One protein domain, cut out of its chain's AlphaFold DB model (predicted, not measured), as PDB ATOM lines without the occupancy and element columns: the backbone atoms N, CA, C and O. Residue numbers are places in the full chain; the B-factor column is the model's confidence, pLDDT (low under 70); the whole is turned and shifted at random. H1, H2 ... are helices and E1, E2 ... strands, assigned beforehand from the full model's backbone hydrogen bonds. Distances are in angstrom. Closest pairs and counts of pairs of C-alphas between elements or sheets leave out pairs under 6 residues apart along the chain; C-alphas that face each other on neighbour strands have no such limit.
ATOM      1  N   ALA A  10     -38.707 -38.228 -38.222       83.44
ATOM      2  CA  ALA A  10     -39.251 -38.263 -39.568       83.44
ATOM      3  C   ALA A  10     -39.358 -36.847 -40.127       83.44
ATOM      4  O   ALA A  10     -39.825 -35.944 -39.431       83.44
ATOM      5  N   PHE A  11     -38.974 -36.664 -41.392       86.88
ATOM      6  CA  PHE A  11     -39.260 -35.440 -42.138       86.88
ATOM      7  C   PHE A  11     -40.433 -35.677 -43.069       86.88
ATOM      8  O   PHE A  11     -40.354 -36.500 -43.978       86.88
ATOM      9  N   VAL A  12     -41.514 -34.932 -42.867       88.62
ATOM     10  CA  VAL A  12     -42.729 -35.051 -43.669       88.62
ATOM     11  C   VAL A  12     -42.922 -33.767 -44.458       88.62
ATOM     12  O   VAL A  12     -43.035 -32.678 -43.892       88.62
ATOM     13  N   SER A  13     -42.944 -33.890 -45.784       88.31
ATOM     14  CA  SER A  13     -43.255 -32.766 -46.667       88.31
ATOM     15  C   SER A  13     -44.734 -32.407 -46.600       88.31
ATOM     16  O   SER A  13     -45.600 -33.273 -46.480       88.31
ATOM     17  N   LEU A  14     -45.024 -31.111 -46.690       87.19
ATOM     18  CA  LEU A  14     -46.391 -30.618 -46.615       87.19
ATOM     19  C   LEU A  14     -47.145 -30.780 -47.944       87.19
ATOM     20  O   LEU A  14     -46.563 -30.559 -49.009       87.19
ATOM     21  N   PRO A  15     -48.459 -31.072 -47.901       85.50
ATOM     22  CA  PRO A  15     -49.316 -31.004 -49.076       85.50
ATOM     23  C   PRO A  15     -49.328 -29.599 -49.692       85.50
ATOM     24  O   PRO A  15     -49.344 -28.586 -48.982       85.50
ATOM     25  N   ALA A  16     -49.388 -29.535 -51.025       77.25
ATOM     26  CA  ALA A  16     -49.511 -28.284 -51.770       77.25
ATOM     27  C   ALA A  16     -50.846 -27.593 -51.423       77.25
ATOM     28  O   ALA A  16     -51.899 -27.955 -51.939       77.25
ATOM     29  N   GLY A  17     -50.801 -26.628 -50.505       81.38
ATOM     30  CA  GLY A  17     -51.977 -25.911 -50.000       81.38
ATOM     31  C   GLY A  17     -51.971 -25.672 -48.490       81.38
ATOM     32  O   GLY A  17     -52.716 -24.817 -48.024       81.38
ATOM     33  N   GLU A  18     -51.112 -26.367 -47.738       86.00
ATOM     34  CA  GLU A  18     -51.014 -26.209 -46.277       86.00
ATOM     35  C   GLU A  18     -49.800 -25.367 -45.831       86.00
ATOM     36  O   GLU A  18     -49.531 -25.224 -44.639       86.00
ATOM     37  N   LEU A  19     -49.063 -24.771 -46.774       82.50
ATOM     38  CA  LEU A  19     -47.951 -23.861 -46.474       82.50
ATOM     39  C   LEU A  19     -48.429 -22.615 -45.704       82.50
ATOM     40  O   LEU A  19     -49.553 -22.151 -45.879       82.50
ATOM     41  N   GLY A  20     -47.557 -22.054 -44.861       82.00
ATOM     42  CA  GLY A  20     -47.848 -20.848 -44.072       82.00
ATOM     43  C   GLY A  20     -48.564 -21.061 -42.732       82.00
ATOM     44  O   GLY A  20     -48.602 -20.127 -41.930       82.00
ATOM     45  N   ARG A  21     -49.107 -22.253 -42.451       86.56
ATOM     46  CA  ARG A  21     -49.762 -22.558 -41.165       86.56
ATOM     47  C   ARG A  21     -48.774 -22.713 -39.999       86.56
ATOM     48  O   ARG A  21     -47.634 -23.113 -40.207       86.56
ATOM     49  N   PRO A  22     -49.189 -22.449 -38.750       86.94
ATOM     50  CA  PRO A  22     -48.342 -22.741 -37.599       86.94
ATOM     51  C   PRO A  22     -48.077 -24.250 -37.440       86.94
ATOM     52  O   PRO A  22     -48.921 -25.045 -37.856       86.94
ATOM     53  N   PRO A  23     -46.949 -24.686 -36.840       84.56
ATOM     54  CA  PRO A  23     -46.566 -26.087 -36.747       84.56
ATOM     55  C   PRO A  23     -47.565 -26.841 -35.868       84.56
ATOM     56  O   PRO A  23     -47.874 -27.989 -36.152       84.56
ATOM     57  N   GLU A  24     -48.151 -26.180 -34.861       87.19
ATOM     58  CA  GLU A  24     -49.203 -26.756 -34.018       87.19
ATOM     59  C   GLU A  24     -50.484 -27.149 -34.773       87.19
ATOM     60  O   GLU A  24     -51.279 -27.931 -34.253       87.19
ATOM     61  N   ALA A  25     -50.692 -26.650 -35.997       89.38
ATOM     62  CA  ALA A  25     -51.805 -27.085 -36.839       89.38
ATOM     63  C   ALA A  25     -51.599 -28.508 -37.385       89.38
ATOM     64  O   ALA A  25     -52.547 -29.126 -37.877       89.38
ATOM     65  N   PHE A  26     -50.370 -29.028 -37.308       91.88
ATOM     66  CA  PHE A  26     -49.970 -30.307 -37.865       91.88
ATOM     67  C   PHE A  26     -49.752 -31.355 -36.779       91.88
ATOM     68  O   PHE A  26     -49.297 -31.067 -35.675       91.88
ATOM     69  N   ALA A  27     -50.023 -32.608 -37.124       92.75
ATOM     70  CA  ALA A  27     -49.550 -33.749 -36.361       92.75
ATOM     71  C   ALA A  27     -49.308 -34.948 -37.270       92.75
ATOM     72  O   ALA A  27     -50.029 -35.140 -38.249       92.75
ATOM     73  N   LEU A  28     -48.334 -35.777 -36.916       90.81
ATOM     74  CA  LEU A  28     -48.148 -37.082 -37.529       90.81
ATOM     75  C   LEU A  28     -48.936 -38.111 -36.722       90.81
ATOM     76  O   LEU A  28     -48.759 -38.235 -35.511       90.81
ATOM     77  N   GLU A  29     -49.827 -38.832 -37.385       91.38
ATOM     78  CA  GLU A  29     -50.635 -39.880 -36.774       91.38
ATOM     79  C   GLU A  29     -50.131 -41.247 -37.225       91.38
ATOM     80  O   GLU A  29     -50.102 -41.524 -38.424       91.38
ATOM     81  N   LEU A  30     -49.758 -42.089 -36.260       87.50
ATOM     82  CA  LEU A  30     -49.337 -43.476 -36.459       87.50
ATOM     83  C   LEU A  30     -50.289 -44.373 -35.667       87.50
ATOM     84  O   LEU A  30     -50.253 -44.358 -34.436       87.50
ATOM     85  N   VAL A  31     -51.142 -45.125 -36.366       82.06
ATOM     86  CA  VAL A  31     -52.205 -45.962 -35.772       82.06
ATOM     87  C   VAL A  31     -53.042 -45.169 -34.744       82.06
ATOM     88  O   VAL A  31     -53.862 -44.338 -35.140       82.06
ATOM     89  N   ASP A  32     -52.783 -45.358 -33.444       78.12
ATOM     90  CA  ASP A  32     -53.511 -44.756 -32.316       78.12
ATOM     91  C   ASP A  32     -52.741 -43.610 -31.634       78.12
ATOM     92  O   ASP A  32     -53.151 -43.093 -30.590       78.12
ATOM     93  N   ARG A  33     -51.575 -43.243 -32.172       86.12
ATOM     94  CA  ARG A  33     -50.678 -42.239 -31.598       86.12
ATOM     95  C   ARG A  33     -50.609 -41.002 -32.470       86.12
ATOM     96  O   ARG A  33     -50.631 -41.076 -33.694       86.12
ATOM     97  N   ARG A  34     -50.477 -39.859 -31.806       88.31
ATOM     98  CA  ARG A  34     -50.351 -38.546 -32.428       88.31
ATOM     99  C   ARG A  34     -49.074 -37.885 -31.931       88.31
ATOM    100  O   ARG A  34     -48.854 -37.809 -30.725       88.31
ATOM    101  N   PHE A  35     -48.264 -37.413 -32.867       88.44
ATOM    102  CA  PHE A  35     -46.985 -36.764 -32.616       88.44
ATOM    103  C   PHE A  35     -47.051 -35.322 -33.110       88.44
ATOM    104  O   PHE A  35     -47.430 -35.065 -34.254       88.44
ATOM    105  N   GLU A  36     -46.705 -34.382 -32.237       89.25
ATOM    106  CA  GLU A  36     -46.550 -32.979 -32.614       89.25
ATOM    107  C   GLU A  36     -45.208 -32.779 -33.332       89.25
ATOM    108  O   GLU A  36     -44.240 -33.486 -33.031       89.25
ATOM    109  N   PRO A  37     -45.123 -31.837 -34.283       87.50
ATOM    110  CA  PRO A  37     -43.852 -31.519 -34.904       87.50
ATOM    111  C   PRO A  37     -42.915 -30.835 -33.905       87.50
ATOM    112  O   PRO A  37     -43.340 -30.066 -33.036       87.50
ATOM    113  N   ALA A  38     -41.617 -31.075 -34.070       80.38
ATOM    114  CA  ALA A  38     -40.582 -30.374 -33.332       80.38
ATOM    115  C   ALA A  38     -40.653 -28.871 -33.651       80.38
ATOM    116  O   ALA A  38     -40.608 -28.463 -34.813       80.38
ATOM    117  N   ARG A  39     -40.775 -28.042 -32.609       69.38
ATOM    118  CA  ARG A  39     -40.909 -26.576 -32.740       69.38
ATOM    119  C   ARG A  39     -39.573 -25.881 -32.953       69.38
ATOM    120  O   ARG A  39     -39.486 -24.864 -33.635       69.38
ATOM    121  N   SER A  40     -38.532 -26.459 -32.375       64.31
ATOM    122  CA  SER A  40     -37.149 -26.084 -32.587       64.31
ATOM    123  C   SER A  40     -36.373 -27.318 -33.001       64.31
ATOM    124  O   SER A  40     -36.688 -28.453 -32.641       64.31
ATOM    125  N   VAL A  41     -35.354 -27.080 -33.805       63.03
ATOM    126  CA  VAL A  41     -34.507 -28.133 -34.319       63.03
ATOM    127  C   VAL A  41     -33.074 -27.669 -34.133       63.03
ATOM    128  O   VAL A  41     -32.521 -26.968 -34.977       63.03
ATOM    129  N   GLU A  42     -32.485 -28.024 -32.994       57.69
ATOM    130  CA  GLU A  42     -31.038 -27.913 -32.821       57.69
ATOM    131  C   GLU A  42     -30.331 -28.928 -33.726       57.69
ATOM    132  O   GLU A  42     -30.803 -30.049 -33.919       57.69
ATOM    133  N   GLY A  43     -29.209 -28.520 -34.318       52.03
ATOM    134  CA  GLY A  43     -28.298 -29.426 -35.022       52.03
ATOM    135  C   GLY A  43     -28.709 -29.885 -36.427       52.03
ATOM    136  O   GLY A  43     -27.896 -30.519 -37.098       52.03
ATOM    137  N   ILE A  44     -29.902 -29.553 -36.945       54.62
ATOM    138  CA  ILE A  44     -30.199 -29.833 -38.362       54.62
ATOM    139  C   ILE A  44     -29.558 -28.778 -39.244       54.62
ATOM    140  O   ILE A  44     -30.062 -27.674 -39.452       54.62
ATOM    141  N   HIS A  45     -28.435 -29.173 -39.821       51.97
ATOM    142  CA  HIS A  45     -27.804 -28.431 -40.889       51.97
ATOM    143  C   HIS A  45     -28.544 -28.673 -42.210       51.97
ATOM    144  O   HIS A  45     -29.018 -29.774 -42.501       51.97
ATOM    145  N   ASN A  46     -28.542 -27.653 -43.069       50.66
ATOM    146  CA  ASN A  46     -29.005 -27.658 -44.466       50.66
ATOM    147  C   ASN A  46     -28.320 -28.701 -45.384       50.66
ATOM    148  O   ASN A  46     -28.481 -28.662 -46.600       50.66
ATOM    149  N   ARG A  47     -27.508 -29.595 -44.816       55.62
ATOM    150  CA  ARG A  47     -26.810 -30.691 -45.494       55.62
ATOM    151  C   ARG A  47     -27.366 -32.068 -45.132       55.62
ATOM    152  O   ARG A  47     -26.794 -33.064 -45.570       55.62
ATOM    153  N   THR A  48     -28.449 -32.127 -44.355       64.12
ATOM    154  CA  THR A  48     -29.187 -33.371 -44.114       64.12
ATOM    155  C   THR A  48     -29.725 -33.879 -45.457       64.12
ATOM    156  O   THR A  48     -30.490 -33.163 -46.109       64.12
ATOM    157  N   PRO A  49     -29.301 -35.063 -45.936       63.47
ATOM    158  CA  PRO A  49     -29.723 -35.566 -47.241       63.47
ATOM    159  C   PRO A  49     -31.250 -35.648 -47.352       63.47
ATOM    160  O   PRO A  49     -31.918 -36.075 -46.418       63.47
ATOM    161  N   GLY A  50     -31.805 -35.222 -48.489       68.19
ATOM    162  CA  GLY A  50     -33.256 -35.230 -48.725       68.19
ATOM    163  C   GLY A  50     -34.040 -34.108 -48.032       68.19
ATOM    164  O   GLY A  50     -35.214 -33.924 -48.339       68.19
ATOM    165  N   VAL A  51     -33.405 -33.307 -47.168       74.38
ATOM    166  CA  VAL A  51     -34.041 -32.187 -46.460       74.38
ATOM    167  C   VAL A  51     -33.399 -30.875 -46.904       74.38
ATOM    168  O   VAL A  51     -32.307 -30.515 -46.473       74.38
ATOM    169  N   SER A  52     -34.082 -30.139 -47.783       71.88
ATOM    170  CA  SER A  52     -33.615 -28.828 -48.255       71.88
ATOM    171  C   SER A  52     -33.828 -27.716 -47.220       71.88
ATOM    172  O   SER A  52     -32.989 -26.825 -47.087       71.88
ATOM    173  N   SER A  53     -34.930 -27.773 -46.467       77.88
ATOM    174  CA  SER A  53     -35.211 -26.903 -45.324       77.88
ATOM    175  C   SER A  53     -36.168 -27.569 -44.337       77.88
ATOM    176  O   SER A  53     -36.968 -28.432 -44.708       77.88
ATOM    177  N   VAL A  54     -36.095 -27.138 -43.078       81.81
ATOM    178  CA  VAL A  54     -37.009 -27.562 -42.014       81.81
ATOM    179  C   VAL A  54     -38.080 -26.499 -41.807       81.81
ATOM    180  O   VAL A  54     -37.777 -25.305 -41.773       81.81
ATOM    181  N   TYR A  55     -39.317 -26.957 -41.650       83.88
ATOM    182  CA  TYR A  55     -40.475 -26.131 -41.358       83.88
ATOM    183  C   TYR A  55     -40.506 -25.760 -39.870       83.88
ATOM    184  O   TYR A  55     -40.607 -26.637 -39.014       83.88
ATOM    185  N   THR A  56     -40.440 -24.467 -39.561       81.94
ATOM    186  CA  THR A  56     -40.423 -23.918 -38.194       81.94
ATOM    187  C   THR A  56     -41.382 -22.732 -38.056       81.94
ATOM    188  O   THR A  56     -42.052 -22.335 -39.015       81.94
ATOM    189  N   ASP A  57     -41.456 -22.150 -36.854       80.38
ATOM    190  CA  ASP A  57     -42.183 -20.899 -36.602       80.38
ATOM    191  C   ASP A  57     -41.684 -19.710 -37.410       80.38
ATOM    192  O   ASP A  57     -42.481 -18.924 -37.925       80.38
ATOM    193  N   GLU A  58     -40.375 -19.634 -37.590       79.50
ATOM    194  CA  GLU A  58     -39.715 -18.562 -38.325       79.50
ATOM    195  C   GLU A  58     -39.713 -18.826 -39.833       79.50
ATOM    196  O   GLU A  58     -39.740 -17.892 -40.635       79.50
ATOM    197  N   ARG A  59     -39.696 -20.106 -40.233       78.25
ATOM    198  CA  ARG A  59     -39.598 -20.530 -41.629       78.25
ATOM    199  C   ARG A  59     -40.697 -21.527 -41.982       78.25
ATOM    200  O   ARG A  59     -40.556 -22.731 -41.800       78.25
ATOM    201  N   ARG A  60     -41.776 -21.020 -42.577       83.50
ATOM    202  CA  ARG A  60     -42.970 -21.783 -42.988       83.50
ATOM    203  C   ARG A  60     -42.801 -22.524 -44.323       83.50
ATOM    204  O   ARG A  60     -43.713 -22.536 -45.150       83.50
ATOM    205  N   GLU A  61     -41.632 -23.117 -44.550       82.50
ATOM    206  CA  GLU A  61     -41.269 -23.794 -45.799       82.50
ATOM    207  C   GLU A  61     -40.397 -25.029 -45.533       82.50
ATOM    208  O   GLU A  61     -39.499 -24.999 -44.691       82.50
ATOM    209  N   GLY A  62     -40.603 -26.093 -46.311       84.25
ATOM    210  CA  GLY A  62     -39.834 -27.337 -46.215       84.25
ATOM    211  C   GLY A  62     -40.600 -28.461 -45.529       84.25
ATOM    212  O   GLY A  62     -41.825 -28.542 -45.638       84.25
ATOM    213  N   ALA A  63     -39.868 -29.343 -44.851       87.50
ATOM    214  CA  ALA A  63     -40.430 -30.519 -44.195       87.50
ATOM    215  C   ALA A  63     -40.615 -30.301 -42.687       87.50
ATOM    216  O   ALA A  63     -39.750 -29.728 -42.023       87.50
ATOM    217  N   LEU A  64     -41.723 -30.796 -42.137       87.75
ATOM    218  CA  LEU A  64     -41.919 -30.888 -40.691       87.75
ATOM    219  C   LEU A  64     -41.075 -32.030 -40.136       87.75
ATOM    220  O   LEU A  64     -41.105 -33.131 -40.682       87.75
ATOM    221  N   ARG A  65     -40.369 -31.783 -39.032       86.94
ATOM    222  CA  ARG A  65     -39.684 -32.826 -38.266       86.94
ATOM    223  C   ARG A  65     -40.615 -33.346 -37.177       86.94
ATOM    224  O   ARG A  65     -41.148 -32.551 -36.413       86.94
ATOM    225  N   PHE A  66     -40.737 -34.658 -37.053       86.25
ATOM    226  CA  PHE A  66     -41.414 -35.321 -35.940       86.25
ATOM    227  C   PHE A  66     -40.424 -36.205 -35.203       86.25
ATOM    228  O   PHE A  66     -39.717 -36.962 -35.859       86.25
ATOM    229  N   ASP A  67     -40.399 -36.143 -33.875       81.31
ATOM    230  CA  ASP A  67     -39.710 -37.146 -33.063       81.31
ATOM    231  C   ASP A  67     -40.659 -38.330 -32.877       81.31
ATOM    232  O   ASP A  67     -41.697 -38.230 -32.218       81.31
ATOM    233  N   VAL A  68     -40.330 -39.439 -33.530       76.19
ATOM    234  CA  VAL A  68     -41.167 -40.636 -33.582       76.19
ATOM    235  C   VAL A  68     -40.407 -41.798 -32.958       76.19
ATOM    236  O   VAL A  68     -39.284 -42.068 -33.367       76.19
ATOM    237  N   PRO A  69     -40.981 -42.505 -31.971       68.31
ATOM    238  CA  PRO A  69     -40.398 -43.750 -31.501       68.31
ATOM    239  C   PRO A  69     -40.421 -44.778 -32.633       68.31
ATOM    240  O   PRO A  69     -41.314 -44.735 -33.479       68.31
ATOM    241  N   THR A  70     -39.500 -45.740 -32.603       64.94
ATOM    242  CA  THR A  70     -39.561 -46.911 -33.482       64.94
ATOM    243  C   THR A  70     -40.866 -47.650 -33.209       64.94
ATOM    244  O   THR A  70     -41.055 -48.229 -32.136       64.94
ATOM    245  N   VAL A  71     -41.811 -47.542 -34.139       66.38
ATOM    246  CA  VAL A  71     -43.123 -48.176 -34.046       66.38
ATOM    247  C   VAL A  71     -43.410 -48.886 -35.351       66.38
ATOM    248  O   VAL A  71     -43.466 -48.263 -36.406       66.38
ATOM    249  N   GLU A  72     -43.640 -50.189 -35.255       69.06
ATOM    250  CA  GLU A  72     -44.289 -50.947 -36.316       69.06
ATOM    251  C   GLU A  72     -45.646 -50.288 -36.589       69.06
ATOM    252  O   GLU A  72     -46.463 -50.115 -35.676       69.06
ATOM    253  N   THR A  73     -45.875 -49.852 -37.823       76.25
ATOM    254  CA  THR A  73     -47.128 -49.207 -38.203       76.25
ATOM    255  C   THR A  73     -47.557 -49.635 -39.596       76.25
ATOM    256  O   THR A  73     -46.773 -49.631 -40.537       76.25
ATOM    257  N   GLU A  74     -48.835 -49.979 -39.732       81.75
ATOM    258  CA  GLU A  74     -49.451 -50.330 -41.015       81.75
ATOM    259  C   GLU A  74     -50.118 -49.116 -41.682       81.75
ATOM    260  O   GLU A  74     -50.554 -49.182 -42.831       81.75
ATOM    261  N   SER A  75     -50.225 -47.988 -40.965       87.00
ATOM    262  CA  SER A  75     -50.805 -46.758 -41.500       87.00
ATOM    263  C   SER A  75     -50.222 -45.509 -40.848       87.00
ATOM    264  O   SER A  75     -50.026 -45.435 -39.634       87.00
ATOM    265  N   ALA A  76     -49.979 -44.492 -41.666       89.88
ATOM    266  CA  ALA A  76     -49.527 -43.196 -41.198       89.88
ATOM    267  C   ALA A  76     -50.215 -42.082 -41.986       89.88
ATOM    268  O   ALA A  76     -50.514 -42.236 -43.172       89.88
ATOM    269  N   ALA A  77     -50.494 -40.961 -41.329       92.69
ATOM    270  CA  ALA A  77     -51.096 -39.800 -41.970       92.69
ATOM    271  C   ALA A  77     -50.602 -38.498 -41.344       92.69
ATOM    272  O   ALA A  77     -50.446 -38.402 -40.127       92.69
ATOM    273  N   LEU A  78     -50.433 -37.468 -42.170       92.81
ATOM    274  CA  LEU A  78     -50.312 -36.099 -41.685       92.81
ATOM    275  C   LEU A  78     -51.721 -35.551 -41.433       92.81
ATOM    276  O   LEU A  78     -52.544 -35.477 -42.347       92.81
ATOM    277  N   ALA A  79     -52.011 -35.169 -40.197       93.12
ATOM    278  CA  ALA A  79     -53.255 -34.522 -39.820       93.12
ATOM    279  C   ALA A  79     -53.080 -33.000 -39.784       93.12
ATOM    280  O   ALA A  79     -52.144 -32.504 -39.161       93.12
ATOM    281  N   VAL A  80     -54.006 -32.272 -40.409       91.75
ATOM    282  CA  VAL A  80     -54.048 -30.801 -40.429       91.75
ATOM    283  C   VAL A  80     -55.468 -30.346 -40.123       91.75
ATOM    284  O   VAL A  80     -56.373 -30.625 -40.907       91.75
ATOM    285  N   ASP A  81     -55.691 -29.694 -38.981       84.94
ATOM    286  CA  ASP A  81     -57.014 -29.181 -38.568       84.94
ATOM    287  C   ASP A  81     -58.173 -30.193 -38.752       84.94
ATOM    288  O   ASP A  81     -59.259 -29.870 -39.238       84.94
ATOM    289  N   GLY A  82     -57.929 -31.463 -38.416       79.69
ATOM    290  CA  GLY A  82     -58.908 -32.555 -38.531       79.69
ATOM    291  C   GLY A  82     -59.032 -33.192 -39.923       79.69
ATOM    292  O   GLY A  82     -59.727 -34.196 -40.071       79.69
ATOM    293  N   ARG A  83     -58.341 -32.669 -40.942       90.00
ATOM    294  CA  ARG A  83     -58.155 -33.345 -42.237       90.00
ATOM    295  C   ARG A  83     -56.985 -34.312 -42.146       90.00
ATOM    296  O   ARG A  83     -55.976 -33.987 -41.531       90.00
ATOM    297  N   ARG A  84     -57.104 -35.480 -42.781       92.56
ATOM    298  CA  ARG A  84     -56.039 -36.493 -42.825       92.56
ATOM    299  C   ARG A  84     -55.495 -36.615 -44.240       92.56
ATOM    300  O   ARG A  84     -56.268 -36.776 -45.183       92.56
ATOM    301  N   TYR A  85     -54.176 -36.582 -44.354       92.56
ATOM    302  CA  TYR A  85     -53.419 -36.818 -45.575       92.56
ATOM    303  C   TYR A  85     -52.633 -38.122 -45.394       92.56
ATOM    304  O   TYR A  85     -51.592 -38.106 -44.733       92.56
ATOM    305  N   PRO A  86     -53.148 -39.261 -45.894       92.19
ATOM    306  CA  PRO A  86     -52.469 -40.545 -45.767       92.19
ATOM    307  C   PRO A  86     -51.090 -40.504 -46.424       92.19
ATOM    308  O   PRO A  86     -50.948 -39.991 -47.535       92.19
ATOM    309  N   LEU A  87     -50.095 -41.061 -45.739       89.38
ATOM    310  CA  LEU A  87     -48.783 -41.321 -46.316       89.38
ATOM    311  C   LEU A  87     -48.860 -42.532 -47.250       89.38
ATOM    312  O   LEU A  87     -49.743 -43.386 -47.117       89.38
ATOM    313  N   SER A  88     -47.962 -42.589 -48.232       88.94
ATOM    314  CA  SER A  88     -47.938 -43.713 -49.166       88.94
ATOM    315  C   SER A  88     -47.490 -44.997 -48.457       88.94
ATOM    316  O   SER A  88     -46.810 -44.946 -47.435       88.94
ATOM    317  N   GLY A  89     -47.838 -46.169 -49.001       84.56
ATOM    318  CA  GLY A  89     -47.428 -47.447 -48.400       84.56
ATOM    319  C   GLY A  89     -45.906 -47.598 -48.271       84.56
ATOM    320  O   GLY A  89     -45.430 -48.182 -47.299       84.56
ATOM    321  N   SER A  90     -45.138 -47.020 -49.203       82.31
ATOM    322  CA  SER A  90     -43.673 -46.971 -49.117       82.31
ATOM    323  C   SER A  90     -43.189 -46.104 -47.956       82.31
ATOM    324  O   SER A  90     -42.316 -46.543 -47.217       82.31
ATOM    325  N   ASP A  91     -43.794 -44.933 -47.738       84.75
ATOM    326  CA  ASP A  91     -43.417 -44.041 -46.630       84.75
ATOM    327  C   ASP A  91     -43.776 -44.661 -45.272       84.75
ATOM    328  O   ASP A  91     -43.032 -44.539 -44.302       84.75
ATOM    329  N   VAL A  92     -44.918 -45.356 -45.198       85.06
ATOM    330  CA  VAL A  92     -45.343 -46.107 -44.007       85.06
ATOM    331  C   VAL A  92     -44.338 -47.212 -43.686       85.06
ATOM    332  O   VAL A  92     -43.931 -47.344 -42.535       85.06
ATOM    333  N   THR A  93     -43.897 -47.961 -44.700       79.81
ATOM    334  CA  THR A  93     -42.870 -49.005 -44.539       79.81
ATOM    335  C   THR A  93     -41.548 -48.400 -44.060       79.81
ATOM    336  O   THR A  93     -40.902 -48.942 -43.168       79.81
ATOM    337  N   GLU A  94     -41.159 -47.242 -44.601       79.06
ATOM    338  CA  GLU A  94     -39.928 -46.560 -44.197       79.06
ATOM    339  C   GLU A  94     -39.978 -46.036 -42.753       79.06
ATOM    340  O   GLU A  94     -38.977 -46.076 -42.034       79.06
ATOM    341  N   LEU A  95     -41.147 -45.566 -42.311       78.31
ATOM    342  CA  LEU A  95     -41.387 -45.151 -40.929       78.31
ATOM    343  C   LEU A  95     -41.373 -46.336 -39.959       78.31
ATOM    344  O   LEU A  95     -40.834 -46.202 -38.858       78.31
ATOM    345  N   ALA A  96     -41.967 -47.463 -40.364       75.19
ATOM    346  CA  ALA A  96     -42.098 -48.662 -39.543       75.19
ATOM    347  C   ALA A  96     -40.747 -49.336 -39.274       75.19
ATOM    348  O   ALA A  96     -40.496 -49.807 -38.166       75.19
ATOM    349  N   SER A  97     -39.851 -49.326 -40.259       70.81
ATOM    350  CA  SER A  97     -38.543 -49.967 -40.157       70.81
ATOM    351  C   SER A  97     -37.445 -48.911 -40.093       70.81
ATOM    352  O   SER A  97     -36.890 -48.517 -41.111       70.81
TER     353      SER A  97
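AT A GLANCE: This is residues 10 to 97 of the 220 residues of an uncharacterized protein of Halosimplex litoreum (UniProt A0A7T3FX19). Little of this domain is regular structure: a twisted four-strand sheet, E3 E2 E5 E6, has a two-strand sheet, E1 and E4, loosely over one face, helix H1 near the start of E5, and a long loop, residues 36 to 62, toward the opposite end. Of 88 printed residues, 34 are in named elements, ordered E1 E2 E3 E4 E5 E6 H1: mixed class, antiparallel sheets. It is compact, radius of gyration of the C-alphas 12.4 A, spanning 33 by 28 by 20 A.

IN THESE COORDINATES: E2, residues 26 to 30, spans 13.3 A; E5, 76 to 80, 13.2 A; E3 is 33 to 35, E6 83 to 86. E4, 63 to 67, spans 13.0 A; E1, 10 to 13, begins at C-alpha (-39.251, -38.263, -39.568). H1, 89 to 96, ends at C-alpha (-42.098, -48.662, -39.543).

HOW THE PARTS SIT: Within hydrogen-bond range are N 29 and O 77 of E2 and E5, 2.8 A, N 35 and O 28 of hairpin E2 and E3, 2.8 A, N 80 and O 83 of hairpin E5 and E6, 2.8 A, and N 10 and O 66 of E1 and E4, 2.9 A. The closest C-alphas of E3 and E4, Phe 35 and Phe 66, are 6.6 A apart. H1, with every O i to N i+4 pair within range, only grazes the larger sheet; its closest C-alpha pair with E5 is Val 92 and Ala 76, 5.8 A.

THE WHOLE: The farthest C-alphas, Glu 58 and Glu 74, are 33.3 A apart. The printed part has no cut; links E1 to E2 and E3 to E4 are long. Residues 39 to 50 and 69 to 72 have pLDDT under 70.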